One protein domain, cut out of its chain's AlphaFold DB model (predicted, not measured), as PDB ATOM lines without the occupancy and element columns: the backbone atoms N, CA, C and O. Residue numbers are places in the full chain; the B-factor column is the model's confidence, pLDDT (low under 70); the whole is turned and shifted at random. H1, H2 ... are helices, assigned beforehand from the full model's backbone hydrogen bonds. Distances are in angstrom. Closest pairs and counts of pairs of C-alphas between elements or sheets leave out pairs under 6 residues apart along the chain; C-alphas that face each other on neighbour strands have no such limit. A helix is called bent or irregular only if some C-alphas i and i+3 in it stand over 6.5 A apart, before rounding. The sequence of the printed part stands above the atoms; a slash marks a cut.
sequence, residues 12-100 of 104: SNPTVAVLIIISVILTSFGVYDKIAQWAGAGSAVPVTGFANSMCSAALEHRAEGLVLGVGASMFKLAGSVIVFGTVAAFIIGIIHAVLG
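AT A GLANCE: This is residues 12 to 100 of the 104 residues of the protein "Stage V sporulation protein AC" of Paenibacillus sp. JCM 10914 (UniProt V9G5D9). A long helix, H5, and the helix before it, H4, form a narrow V-shaped helical hairpin, and the far part of H5, residues 82 to 98, sticks out as a free arm. H1 packs on H4 at a slant, and the short helices H2 and H3 make a small cap of turns near the start of H4, away from the tip of the V. The printed part has 89 residues with five named helices, in the order H1, H2, H3, H4, H5, and no named strand; its class is all helix. The whole is loose, with a radius of gyration of the C-alphas of 16.0 A, and elongated, spanning 50 by 31 by 24 A, the arm of H5 making much of the length.

IN THESE COORDINATES: H5, residues 66 to 98, is 45.0 A from first to last C-alpha and ends with C-alpha 98 at (-8.491, -44.649, 25.629). It has a kink of 37 degrees near residue 73, and is neither bent nor irregular, but only just: C-alphas 68 and 71 are 6.1 A apart. H4, residues 47 to 64, is 26.1 A long, with C-alpha 47 at (-39.076, -45.482, 20.936); it is irregular, C-alphas 60 and 63 being 7.4 A apart. H1, residues 12 to 28, is 24.5 A long and begins with C-alpha 12 at (-33.894, -48.739, 10.297). H2 is residues 32 to 39, 10.2 A, and H3 is residues 41 to 44, 5.1 A.

HOW THE PARTS SIT: H5 and H4 touch and form a hairpin, running opposite ways at a shallow tilt of 31 degrees. The closest C-alphas are those of Ala 58 and Val 70, 4.7 A, and H5 touches H4 with residues 69 to 78 alone. H1 touches H4 at a steep tilt of 41 degrees, the same way, with the C-alphas of Ile 20 and Thr 48 closest at 5.4 A. H1 and H2 only just touch, only at the corner by their link, with 3 pairs of C-alphas within 8 A; the closest are Leu 26 and Tyr 32, 4.9 A. H1 touches H2 with residues 23 to 27 alone. H3 is close to but not clearly touching H4, the closest C-alphas being Ser 43 and Gly 49, 5.6 A. It stands likewise to H2, with Ala 36 and Ser 43 at 5.4 A. H1 and H5 are apart. Every O i to N i+4 pair is within hydrogen-bond range in H1 and H2, against 12 of 14 in H4 and 25 of 29 in H5; H3 is too short for such a pair.

THE WHOLE: The C-alphas farthest apart are those of Ala 63 and Gly 100, 52.5 A. Residues 82 to 100, of which 82 to 98 belong to H5, stand free; the body without them spans 31 by 26 by 19 A. The printed part has no cut, and the four links between helices are tight. The mean pLDDT of the printed part is 89.0, and residues 41 to 45, of which 41 to 44 belong to H3, are under 70.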
ATOM      1  N   SER A  12     -33.734 -48.972   8.856       85.88
ATOM      2  CA  SER A  12     -33.894 -48.739  10.297       85.88
ATOM      3  C   SER A  12     -34.579 -47.400  10.596       85.88
ATOM      4  O   SER A  12     -35.596 -47.355  11.292       85.88
ATOM      5  N   ASN A  13     -34.093 -46.315   9.990       87.88
ATOM      6  CA  ASN A  13     -34.624 -44.964  10.188       87.88
ATOM      7  C   ASN A  13     -36.117 -44.826   9.819       87.88
ATOM      8  O   ASN A  13     -36.890 -44.361  10.663       87.88
ATOM      9  N   PRO A  14     -36.574 -45.237   8.617       89.25
ATOM     10  CA  PRO A  14     -37.989 -45.155   8.268       89.25
ATOM     11  C   PRO A  14     -38.851 -46.085   9.127       89.25
ATOM     12  O   PRO A  14     -39.976 -45.719   9.461       89.25
ATOM     13  N   THR A  15     -38.332 -47.240   9.559       90.12
ATOM     14  CA  THR A  15     -39.056 -48.129  10.484       90.12
ATOM     15  C   THR A  15     -39.341 -47.425  11.807       90.12
ATOM     16  O   THR A  15     -40.483 -47.403  12.265       90.12
ATOM     17  N   VAL A  16     -38.328 -46.786  12.398       90.38
ATOM     18  CA  VAL A  16     -38.485 -46.001  13.631       90.38
ATOM     19  C   VAL A  16     -39.491 -44.865  13.434       90.38
ATOM     20  O   VAL A  16     -40.376 -44.687  14.269       90.38
ATOM     21  N   ALA A  17     -39.417 -44.139  12.315       91.00
ATOM     22  CA  ALA A  17     -40.348 -43.052  12.016       91.00
ATOM     23  C   ALA A  17     -41.808 -43.532  11.929       91.00
ATOM     24  O   ALA A  17     -42.695 -42.928  12.531       91.00
ATOM     25  N   VAL A  18     -42.064 -44.647  11.237       92.25
ATOM     26  CA  VAL A  18     -43.408 -45.235  11.129       92.25
ATOM     27  C   VAL A  18     -43.928 -45.676  12.498       92.25
ATOM     28  O   VAL A  18     -45.078 -45.395  12.833       92.25
ATOM     29  N   LEU A  19     -43.085 -46.308  13.320       91.56
ATOM     30  CA  LEU A  19     -43.457 -46.718  14.677       91.56
ATOM     31  C   LEU A  19     -43.822 -45.522  15.568       91.56
ATOM     32  O   LEU A  19     -44.807 -45.593  16.305       91.56
ATOM     33  N   ILE A  20     -43.076 -44.416  15.473       93.31
ATOM     34  CA  ILE A  20     -43.390 -43.163  16.178       93.31
ATOM     35  C   ILE A  20     -44.754 -42.629  15.730       93.31
ATOM     36  O   ILE A  20     -45.596 -42.332  16.574       93.31
ATOM     37  N   ILE A  21     -45.006 -42.552  14.421       93.94
ATOM     38  CA  ILE A  21     -46.275 -42.039  13.877       93.94
ATOM     39  C   ILE A  21     -47.457 -42.887  14.352       93.94
ATOM     40  O   ILE A  21     -48.440 -42.342  14.856       93.94
ATOM     41  N   ILE A  22     -47.359 -44.213  14.239       92.50
ATOM     42  CA  ILE A  22     -48.410 -45.132  14.696       92.50
ATOM     43  C   ILE A  22     -48.665 -44.942  16.192       92.50
ATOM     44  O   ILE A  22     -49.817 -44.856  16.612       92.50
ATOM     45  N   SER A  23     -47.603 -44.837  16.993       90.88
ATOM     46  CA  SER A  23     -47.725 -44.610  18.430       90.88
ATOM     47  C   SER A  23     -48.456 -43.304  18.738       90.88
ATOM     48  O   SER A  23     -49.441 -43.340  19.471       90.88
ATOM     49  N   VAL A  24     -48.063 -42.179  18.134       93.38
ATOM     50  CA  VAL A  24     -48.707 -40.867  18.348       93.38
ATOM     51  C   VAL A  24     -50.186 -40.893  17.955       93.38
ATOM     52  O   VAL A  24     -51.027 -40.365  18.683       93.38
ATOM     53  N   ILE A  25     -50.531 -41.547  16.841       94.38
ATOM     54  CA  ILE A  25     -51.924 -41.698  16.396       94.38
ATOM     55  C   ILE A  25     -52.729 -42.511  17.418       94.38
ATOM     56  O   ILE A  25     -53.790 -42.073  17.862       94.38
ATOM     57  N   LEU A  26     -52.221 -43.674  17.830       91.38
ATOM     58  CA  LEU A  26     -52.889 -44.524  18.820       91.38
ATOM     59  C   LEU A  26     -53.011 -43.839  20.189       91.38
ATOM     60  O   LEU A  26     -54.004 -44.060  20.885       91.38
ATOM     61  N   THR A  27     -52.030 -43.016  20.562       92.44
ATOM     62  CA  THR A  27     -52.034 -42.211  21.796       92.44
ATOM     63  C   THR A  27     -53.126 -41.152  21.728       92.44
ATOM     64  O   THR A  27     -53.947 -41.040  22.631       92.44
ATOM     65  N   SER A  28     -53.212 -40.444  20.600       90.06
ATOM     66  CA  SER A  28     -54.229 -39.411  20.370       90.06
ATOM     67  C   SER A  28     -55.658 -39.969  20.408       90.06
ATOM     68  O   SER A  28     -56.580 -39.270  20.817       90.06
ATOM     69  N   PHE A  29     -55.847 -41.236  20.022       91.56
ATOM     70  CA  PHE A  29     -57.125 -41.948  20.144       91.56
ATOM     71  C   PHE A  29     -57.357 -42.608  21.517       91.56
ATOM     72  O   PHE A  29     -58.402 -43.227  21.723       91.56
ATOM     73  N   GLY A  30     -56.405 -42.527  22.453       86.44
ATOM     74  CA  GLY A  30     -56.494 -43.150  23.783       86.44
ATOM     75  C   GLY A  30     -56.453 -44.685  23.767       86.44
ATOM     76  O   GLY A  30     -56.885 -45.340  24.718       86.44
ATOM     77  N   VAL A  31     -55.984 -45.284  22.667       86.12
ATOM     78  CA  VAL A  31     -55.872 -46.744  22.504       86.12
ATOM     79  C   VAL A  31     -54.496 -47.231  22.945       86.12
ATOM     80  O   VAL A  31     -54.392 -48.320  23.509       86.12
ATOM     81  N   TYR A  32     -53.452 -46.421  22.733       84.06
ATOM     82  CA  TYR A  32     -52.082 -46.799  23.081       84.06
ATOM     83  C   TYR A  32     -51.942 -47.100  24.574       84.06
ATOM     84  O   TYR A  32     -51.402 -48.145  24.919       84.06
ATOM     85  N   ASP A  33     -52.501 -46.269  25.455       78.12
ATOM     86  CA  ASP A  33     -52.387 -46.463  26.905       78.12
ATOM     87  C   ASP A  33     -53.005 -47.789  27.384       78.12
ATOM     88  O   ASP A  33     -52.471 -48.440  28.282       78.12
ATOM     89  N   LYS A  34     -54.085 -48.255  26.740       80.12
ATOM     90  CA  LYS A  34     -54.709 -49.559  27.041       80.12
ATOM     91  C   LYS A  34     -53.822 -50.723  26.612       80.12
ATOM     92  O   LYS A  34     -53.685 -51.706  27.340       80.12
ATOM     93  N   ILE A  35     -53.211 -50.605  25.435       81.06
ATOM     94  CA  ILE A  35     -52.241 -51.585  24.938       81.06
ATOM     95  C   ILE A  35     -51.013 -51.589  25.849       81.06
ATOM     96  O   ILE A  35     -50.518 -52.656  26.197       81.06
ATOM     97  N   ALA A  36     -50.555 -50.412  26.277       78.62
ATOM     98  CA  ALA A  36     -49.380 -50.258  27.116       78.62
ATOM     99  C   ALA A  36     -49.581 -50.847  28.518       78.62
ATOM    100  O   ALA A  36     -48.699 -51.532  29.030       78.62
ATOM    101  N   GLN A  37     -50.763 -50.668  29.115       79.31
ATOM    102  CA  GLN A  37     -51.115 -51.301  30.391       79.31
ATOM    103  C   GLN A  37     -51.116 -52.832  30.314       79.31
ATOM    104  O   GLN A  37     -50.702 -53.488  31.265       79.31
ATOM    105  N   TRP A  38     -51.547 -53.405  29.188       81.31
ATOM    106  CA  TRP A  38     -51.534 -54.855  28.981       81.31
ATOM    107  C   TRP A  38     -50.137 -55.397  28.643       81.31
ATOM    108  O   TRP A  38     -49.720 -56.421  29.178       81.31
ATOM    109  N   ALA A  39     -49.390 -54.699  27.784       79.25
ATOM    110  CA  ALA A  39     -48.043 -55.078  27.356       79.25
ATOM    111  C   ALA A  39     -46.961 -54.789  28.417       79.25
ATOM    112  O   ALA A  39     -45.838 -55.291  28.323       79.25
ATOM    113  N   GLY A  40     -47.280 -53.970  29.423       74.00
ATOM    114  CA  GLY A  40     -46.385 -53.606  30.513       74.00
ATOM    115  C   GLY A  40     -45.155 -52.819  30.049       74.00
ATOM    116  O   GLY A  40     -45.163 -52.136  29.019       74.00
ATOM    117  N   ALA A  41     -44.062 -52.935  30.812       67.75
ATOM    118  CA  ALA A  41     -42.832 -52.157  30.623       67.75
ATOM    119  C   ALA A  41     -42.221 -52.281  29.212       67.75
ATOM    120  O   ALA A  41     -41.582 -51.345  28.734       67.75
ATOM    121  N   GLY A  42     -42.469 -53.392  28.507       68.25
ATOM    122  CA  GLY A  42     -41.981 -53.616  27.144       68.25
ATOM    123  C   GLY A  42     -42.548 -52.649  26.098       68.25
ATOM    124  O   GLY A  42     -41.917 -52.445  25.070       68.25
ATOM    125  N   SER A  43     -43.694 -52.020  26.361       66.88
ATOM    126  CA  SER A  43     -44.267 -50.969  25.503       66.88
ATOM    127  C   SER A  43     -43.790 -49.558  25.870       66.88
ATOM    128  O   SER A  43     -43.775 -48.676  25.019       66.88
ATOM    129  N   ALA A  44     -43.352 -49.358  27.117       62.12
ATOM    130  CA  ALA A  44     -42.932 -48.063  27.649       62.12
ATOM    131  C   ALA A  44     -41.445 -47.749  27.394       62.12
ATOM    132  O   ALA A  44     -41.077 -46.586  27.267       62.12
ATOM    133  N   VAL A  45     -40.593 -48.777  27.319       67.25
ATOM    134  CA  VAL A  45     -39.130 -48.644  27.148       67.25
ATOM    135  C   VAL A  45     -38.682 -48.329  25.702       67.25
ATOM    136  O   VAL A  45     -37.729 -47.565  25.543       67.25
ATOM    137  N   PRO A  46     -39.298 -48.875  24.631       82.25
ATOM    138  CA  PRO A  46     -38.894 -48.589  23.249       82.25
ATOM    139  C   PRO A  46     -39.274 -47.177  22.769       82.25
ATOM    140  O   PRO A  46     -40.039 -46.462  23.413       82.25
ATOM    141  N   VAL A  47     -38.815 -46.800  21.564       87.12
ATOM    142  CA  VAL A  47     -39.076 -45.482  20.936       87.12
ATOM    143  C   VAL A  47     -40.569 -45.122  20.837       87.12
ATOM    144  O   VAL A  47     -40.931 -43.948  20.829       87.12
ATOM    145  N   THR A  48     -41.445 -46.129  20.800       90.44
ATOM    146  CA  THR A  48     -42.901 -45.962  20.813       90.44
ATOM    147  C   THR A  48     -43.411 -45.481  22.172       90.44
ATOM    148  O   THR A  48     -44.232 -44.575  22.218       90.44
ATOM    149  N   GLY A  49     -42.889 -45.993  23.288       88.44
ATOM    150  CA  GLY A  49     -43.259 -45.528  24.628       88.44
ATOM    151  C   GLY A  49     -42.819 -44.087  24.893       88.44
ATOM    152  O   GLY A  49     -43.557 -43.299  25.494       88.44
ATOM    153  N   PHE A  50     -41.656 -43.704  24.355       90.31
ATOM    154  CA  PHE A  50     -41.218 -42.308  24.344       90.31
ATOM    155  C   PHE A  50     -42.173 -41.419  23.529       90.31
ATOM    156  O   PHE A  50     -42.591 -40.366  24.010       90.31
ATOM    157  N   ALA A  51     -42.579 -41.860  22.333       92.00
ATOM    158  CA  ALA A  51     -43.537 -41.136  21.496       92.00
ATOM    159  C   ALA A  51     -44.916 -40.973  22.167       92.00
ATOM    160  O   ALA A  51     -45.472 -39.874  22.132       92.00
ATOM    161  N   ASN A  52     -45.426 -42.016  22.835       92.69
ATOM    162  CA  ASN A  52     -46.645 -41.946  23.650       92.69
ATOM    163  C   ASN A  52     -46.510 -40.896  24.750       92.69
ATOM    164  O   ASN A  52     -47.315 -39.978  24.825       92.69
ATOM    165  N   SER A  53     -45.442 -40.962  25.548       90.94
ATOM    166  CA  SER A  53     -45.225 -40.033  26.666       90.94
ATOM    167  C   SER A  53     -45.132 -38.571  26.204       90.94
ATOM    168  O   SER A  53     -45.698 -37.681  26.836       90.94
ATOM    169  N   MET A  54     -44.472 -38.320  25.067       93.38
ATOM    170  CA  MET A  54     -44.405 -36.991  24.447       93.38
ATOM    171  C   MET A  54     -45.778 -36.509  23.961       93.38
ATOM    172  O   MET A  54     -46.138 -35.352  24.179       93.38
ATOM    173  N   CYS A  55     -46.548 -37.384  23.309       94.25
ATOM    174  CA  CYS A  55     -47.887 -37.067  22.821       94.25
ATOM    175  C   CYS A  55     -48.863 -36.812  23.978       94.25
ATOM    176  O   CYS A  55     -49.564 -35.803  23.963       94.25
ATOM    177  N   SER A  56     -48.848 -37.646  25.016       92.81
ATOM    178  CA  SER A  56     -49.669 -37.466  26.215       92.81
ATOM    179  C   SER A  56     -49.343 -36.154  26.928       92.81
ATOM    180  O   SER A  56     -50.259 -35.393  27.228       92.81
ATOM    181  N   ALA A  57     -48.056 -35.811  27.091       92.94
ATOM    182  CA  ALA A  57     -47.652 -34.522  27.662       92.94
ATOM    183  C   ALA A  57     -48.181 -33.332  26.842       92.94
ATOM    184  O   ALA A  57     -48.634 -32.338  27.415       92.94
ATOM    185  N   ALA A  58     -48.162 -33.445  25.511       94.00
ATOM    186  CA  ALA A  58     -48.693 -32.430  24.606       94.00
ATOM    187  C   ALA A  58     -50.221 -32.283  24.698       94.00
ATOM    188  O   ALA A  58     -50.738 -31.170  24.602       94.00
ATOM    189  N   LEU A  59     -50.947 -33.391  24.866       93.75
ATOM    190  CA  LEU A  59     -52.405 -33.395  24.987       93.75
ATOM    191  C   LEU A  59     -52.859 -32.845  26.343       93.75
ATOM    192  O   LEU A  59     -53.762 -32.011  26.387       93.75
ATOM    193  N   GLU A  60     -52.206 -33.261  27.427       93.12
ATOM    194  CA  GLU A  60     -52.543 -32.871  28.799       93.12
ATOM    195  C   GLU A  60     -52.288 -31.379  29.053       93.12
ATOM    196  O   GLU A  60     -53.157 -30.672  29.557       93.12
ATOM    197  N   HIS A  61     -51.145 -30.857  28.595       92.75
ATOM    198  CA  HIS A  61     -50.756 -29.457  28.815       92.75
ATOM    199  C   HIS A  61     -51.211 -28.527  27.679       92.75
ATOM    200  O   HIS A  61     -50.765 -27.383  27.572       92.75
ATOM    201  N   ARG A  62     -52.128 -28.979  26.811       91.94
ATOM    202  CA  ARG A  62     -52.645 -28.161  25.700       91.94
ATOM    203  C   ARG A  62     -53.359 -26.900  26.188       91.94
ATOM    204  O   ARG A  62     -53.299 -25.868  25.520       91.94
ATOM    205  N   ALA A  63     -54.030 -26.980  27.339       92.12
ATOM    206  CA  ALA A  63     -54.750 -25.859  27.944       92.12
ATOM    207  C   ALA A  63     -53.819 -24.719  28.401       92.12
ATOM    208  O   ALA A  63     -54.238 -23.567  28.446       92.12
ATOM    209  N   GLU A  64     -52.550 -25.022  28.670       91.31
ATOM    210  CA  GLU A  64     -51.527 -24.060  29.102       91.31
ATOM    211  C   GLU A  64     -50.877 -23.307  27.920       91.31
ATOM    212  O   GLU A  64     -50.012 -22.448  28.101       91.31
ATOM    213  N   GLY A  65     -51.307 -23.600  26.688       93.06
ATOM    214  CA  GLY A  65     -50.825 -22.966  25.465       93.06
ATOM    215  C   GLY A  65     -49.645 -23.691  24.813       93.06
ATOM    216  O   GLY A  65     -49.034 -24.600  25.371       93.06
ATOM    217  N   LEU A  66     -49.319 -23.289  23.580       92.12
ATOM    218  CA  LEU A  66     -48.374 -24.025  22.728       92.12
ATOM    219  C   LEU A  66     -46.917 -23.949  23.204       92.12
ATOM    220  O   LEU A  66     -46.175 -24.912  23.055       92.12
ATOM    221  N   VAL A  67     -46.498 -22.811  23.760       91.69
ATOM    222  CA  VAL A  67     -45.093 -22.586  24.138       91.69
ATOM    223  C   VAL A  67     -44.850 -22.988  25.590       91.69
ATOM    224  O   VAL A  67     -44.005 -23.837  25.859       91.69
ATOM    225  N   LEU A  68     -45.606 -22.395  26.517       92.12
ATOM    226  CA  LEU A  68     -45.403 -22.581  27.956       92.12
ATOM    227  C   LEU A  68     -45.986 -23.896  28.488       92.12
ATOM    228  O   LEU A  68     -45.452 -24.416  29.459       92.12
ATOM    229  N   GLY A  69     -47.026 -24.431  27.843       93.12
ATOM    230  CA  GLY A  69     -47.618 -25.726  28.168       93.12
ATOM    231  C   GLY A  69     -47.001 -26.859  27.363       93.12
ATOM    232  O   GLY A  69     -46.113 -27.573  27.823       93.12
ATOM    233  N   VAL A  70     -47.451 -26.991  26.112       94.44
ATOM    234  CA  VAL A  70     -47.073 -28.091  25.209       94.44
ATOM    235  C   VAL A  70     -45.559 -28.154  25.004       94.44
ATOM    236  O   VAL A  70     -44.934 -29.174  25.290       94.44
ATOM    237  N   GLY A  71     -44.956 -27.055  24.541       92.06
ATOM    238  CA  GLY A  71     -43.528 -26.991  24.245       92.06
ATOM    239  C   GLY A  71     -42.659 -27.246  25.473       92.06
ATOM    240  O   GLY A  71     -41.760 -28.084  25.423       92.06
ATOM    241  N   ALA A  72     -42.943 -26.573  26.591       93.88
ATOM    242  CA  ALA A  72     -42.164 -26.735  27.815       93.88
ATOM    243  C   ALA A  72     -42.265 -28.155  28.395       93.88
ATOM    244  O   ALA A  72     -41.242 -28.722  28.782       93.88
ATOM    245  N   SER A  73     -43.459 -28.755  28.440       93.50
ATOM    246  CA  SER A  73     -43.652 -30.107  28.983       93.50
ATOM    247  C   SER A  73     -43.010 -31.182  28.106       93.50
ATOM    248  O   SER A  73     -42.295 -32.044  28.621       93.50
ATOM    249  N   MET A  74     -43.155 -31.085  26.781       94.19
ATOM    250  CA  MET A  74     -42.451 -31.964  25.838       94.19
ATOM    251  C   MET A  74     -40.925 -31.808  25.946       94.19
ATOM    252  O   MET A  74     -40.193 -32.798  25.941       94.19
ATOM    253  N   PHE A  75     -40.425 -30.576  26.085       93.62
ATOM    254  CA  PHE A  75     -38.989 -30.314  26.191       93.62
ATOM    255  C   PHE A  75     -38.388 -30.809  27.507       93.62
ATOM    256  O   PHE A  75     -37.266 -31.302  27.502       93.62
ATOM    257  N   LYS A  76     -39.110 -30.739  28.632       91.56
ATOM    258  CA  LYS A  76     -38.645 -31.330  29.902       91.56
ATOM    259  C   LYS A  76     -38.384 -32.830  29.752       91.56
ATOM    260  O   LYS A  76     -37.344 -33.315  30.198       91.56
ATOM    261  N   LEU A  77     -39.289 -33.546  29.081       90.06
ATOM    262  CA  LEU A  77     -39.135 -34.977  28.839       90.06
ATOM    263  C   LEU A  77     -37.972 -35.254  27.869       90.06
ATOM    264  O   LEU A  77     -37.038 -35.974  28.225       90.06
ATOM    265  N   ALA A  78     -37.967 -34.621  26.690       91.25
ATOM    266  CA  ALA A  78     -36.919 -34.803  25.680       91.25
ATOM    267  C   ALA A  78     -35.526 -34.363  26.163       91.25
ATOM    268  O   ALA A  78     -34.527 -35.021  25.878       91.25
ATOM    269  N   GLY A  79     -35.457 -33.273  26.927       92.75
ATOM    270  CA  GLY A  79     -34.220 -32.706  27.450       92.75
ATOM    271  C   GLY A  79     -33.480 -33.678  28.360       92.75
ATOM    272  O   GLY A  79     -32.275 -33.848  28.208       92.75
ATOM    273  N   SER A  80     -34.193 -34.384  29.245       91.44
ATOM    274  CA  SER A  80     -33.565 -35.401  30.099       91.44
ATOM    275  C   SER A  80     -32.943 -36.539  29.282       91.44
ATOM    276  O   SER A  80     -31.787 -36.898  29.506       91.44
ATOM    277  N   VAL A  81     -33.658 -37.044  28.271       90.75
ATOM    278  CA  VAL A  81     -33.175 -38.113  27.380       90.75
ATOM    279  C   VAL A  81     -31.940 -37.671  26.598       90.75
ATOM    280  O   VAL A  81     -30.973 -38.427  26.516       90.75
ATOM    281  N   ILE A  82     -31.939 -36.446  26.068       93.31
ATOM    282  CA  ILE A  82     -30.789 -35.893  25.341       93.31
ATOM    283  C   ILE A  82     -29.575 -35.793  26.266       93.31
ATOM    284  O   ILE A  82     -28.502 -36.261  25.905       93.31
ATOM    285  N   VAL A  83     -29.736 -35.243  27.473       95.06
ATOM    286  CA  VAL A  83     -28.621 -35.082  28.418       95.06
ATOM    287  C   VAL A  83     -28.017 -36.435  28.787       95.06
ATOM    288  O   VAL A  83     -26.810 -36.623  28.632       95.06
ATOM    289  N   PHE A  84     -28.829 -37.400  29.223       92.69
ATOM    290  CA  PHE A  84     -28.314 -38.720  29.597       92.69
ATOM    291  C   PHE A  84     -27.742 -39.480  28.398       92.69
ATOM    292  O   PHE A  84     -26.683 -40.092  28.522       92.69
ATOM    293  N   GLY A  85     -28.391 -39.402  27.233       92.75
ATOM    294  CA  GLY A  85     -27.932 -40.049  26.006       92.75
ATOM    295  C   GLY A  85     -26.590 -39.504  25.525       92.75
ATOM    296  O   GLY A  85     -25.671 -40.275  25.261       92.75
ATOM    297  N   THR A  86     -26.440 -38.179  25.467       95.44
ATOM    298  CA  THR A  86     -25.190 -37.534  25.046       95.44
ATOM    299  C   THR A  86     -24.066 -37.772  26.049       95.44
ATOM    300  O   THR A  86     -22.955 -38.095  25.637       95.44
ATOM    301  N   VAL A  87     -24.331 -37.673  27.356       97.06
ATOM    302  CA  VAL A  87     -23.308 -37.927  28.385       97.06
ATOM    303  C   VAL A  87     -22.863 -39.389  28.367       97.06
ATOM    304  O   VAL A  87     -21.662 -39.656  28.392       97.06
ATOM    305  N   ALA A  88     -23.793 -40.341  28.259       95.38
ATOM    306  CA  ALA A  88     -23.454 -41.757  28.138       95.38
ATOM    307  C   ALA A  88     -22.630 -42.030  26.871       95.38
ATOM    308  O   ALA A  88     -21.576 -42.657  26.953       95.38
ATOM    309  N   ALA A  89     -23.056 -41.506  25.716       95.25
ATOM    310  CA  ALA A  89     -22.321 -41.643  24.459       95.25
ATOM    311  C   ALA A  89     -20.911 -41.039  24.543       95.25
ATOM    312  O   ALA A  89     -19.959 -41.631  24.041       95.25
ATOM    313  N   PHE A  90     -20.757 -39.898  25.218       95.25
ATOM    314  CA  PHE A  90     -19.464 -39.257  25.438       95.25
ATOM    315  C   PHE A  90     -18.535 -40.106  26.313       95.25
ATOM    316  O   PHE A  90     -17.385 -40.330  25.943       95.25
ATOM    317  N   ILE A  91     -19.033 -40.632  27.438       95.50
ATOM    318  CA  ILE A  91     -18.252 -41.507  28.329       95.50
ATOM    319  C   ILE A  91     -17.821 -42.777  27.590       95.50
ATOM    320  O   ILE A  91     -16.645 -43.135  27.626       95.50
ATOM    321  N   ILE A  92     -18.744 -43.434  26.882       93.31
ATOM    322  CA  ILE A  92     -18.431 -44.625  26.081       93.31
ATOM    323  C   ILE A  92     -17.428 -44.286  24.971       93.31
ATOM    324  O   ILE A  92     -16.483 -45.042  24.758       93.31
ATOM    325  N   GLY A  93     -17.573 -43.130  24.320       93.75
ATOM    326  CA  GLY A  93     -16.627 -42.632  23.323       93.75
ATOM    327  C   GLY A  93     -15.217 -42.433  23.883       93.75
ATOM    328  O   GLY A  93     -14.247 -42.845  23.250       93.75
ATOM    329  N   ILE A  94     -15.086 -41.880  25.095       93.19
ATOM    330  CA  ILE A  94     -13.792 -41.748  25.787       93.19
ATOM    331  C   ILE A  94     -13.207 -43.120  26.114       93.19
ATOM    332  O   ILE A  94     -12.029 -43.354  25.852       93.19
ATOM    333  N   ILE A  95     -14.007 -44.030  26.674       92.62
ATOM    334  CA  ILE A  95     -13.555 -45.389  27.007       92.62
ATOM    335  C   ILE A  95     -13.021 -46.082  25.751       92.62
ATOM    336  O   ILE A  95     -11.933 -46.654  25.777       92.62
ATOM    337  N   HIS A  96     -13.752 -45.978  24.642       89.69
ATOM    338  CA  HIS A  96     -13.353 -46.534  23.355       89.69
ATOM    339  C   HIS A  96     -12.049 -45.912  22.833       89.69
ATOM    340  O   HIS A  96     -11.167 -46.631  22.363       89.69
ATOM    341  N   ALA A  97     -11.896 -44.590  22.956       89.06
ATOM    342  CA  ALA A  97     -10.694 -43.874  22.536       89.06
ATOM    343  C   ALA A  97      -9.454 -44.229  23.377       89.06
ATOM    344  O   ALA A  97      -8.367 -44.378  22.826       89.06
ATOM    345  N   VAL A  98      -9.605 -44.387  24.697       90.31
ATOM    346  CA  VAL A  98      -8.491 -44.649  25.629       90.31
ATOM    347  C   VAL A  98      -8.072 -46.116  25.634       90.31
ATOM    348  O   VAL A  98      -6.880 -46.408  25.645       90.31
ATOM    349  N   LEU A  99      -9.027 -47.051  25.615       88.44
ATOM    350  CA  LEU A  99      -8.719 -48.486  25.630       88.44
ATOM    351  C   LEU A  99      -8.223 -49.006  24.280       88.44
ATOM    352  O   LEU A  99      -7.897 -50.186  24.176       88.44
ATOM    353  N   GLY A 100      -8.181 -48.154  23.248       71.38
ATOM    354  CA  GLY A 100      -7.748 -48.557  21.917       71.38
ATOM    355  C   GLY A 100      -8.528 -49.770  21.419       71.38
ATOM    356  O   GLY A 100      -7.959 -50.602  20.716       71.38
TER     357      GLY A 100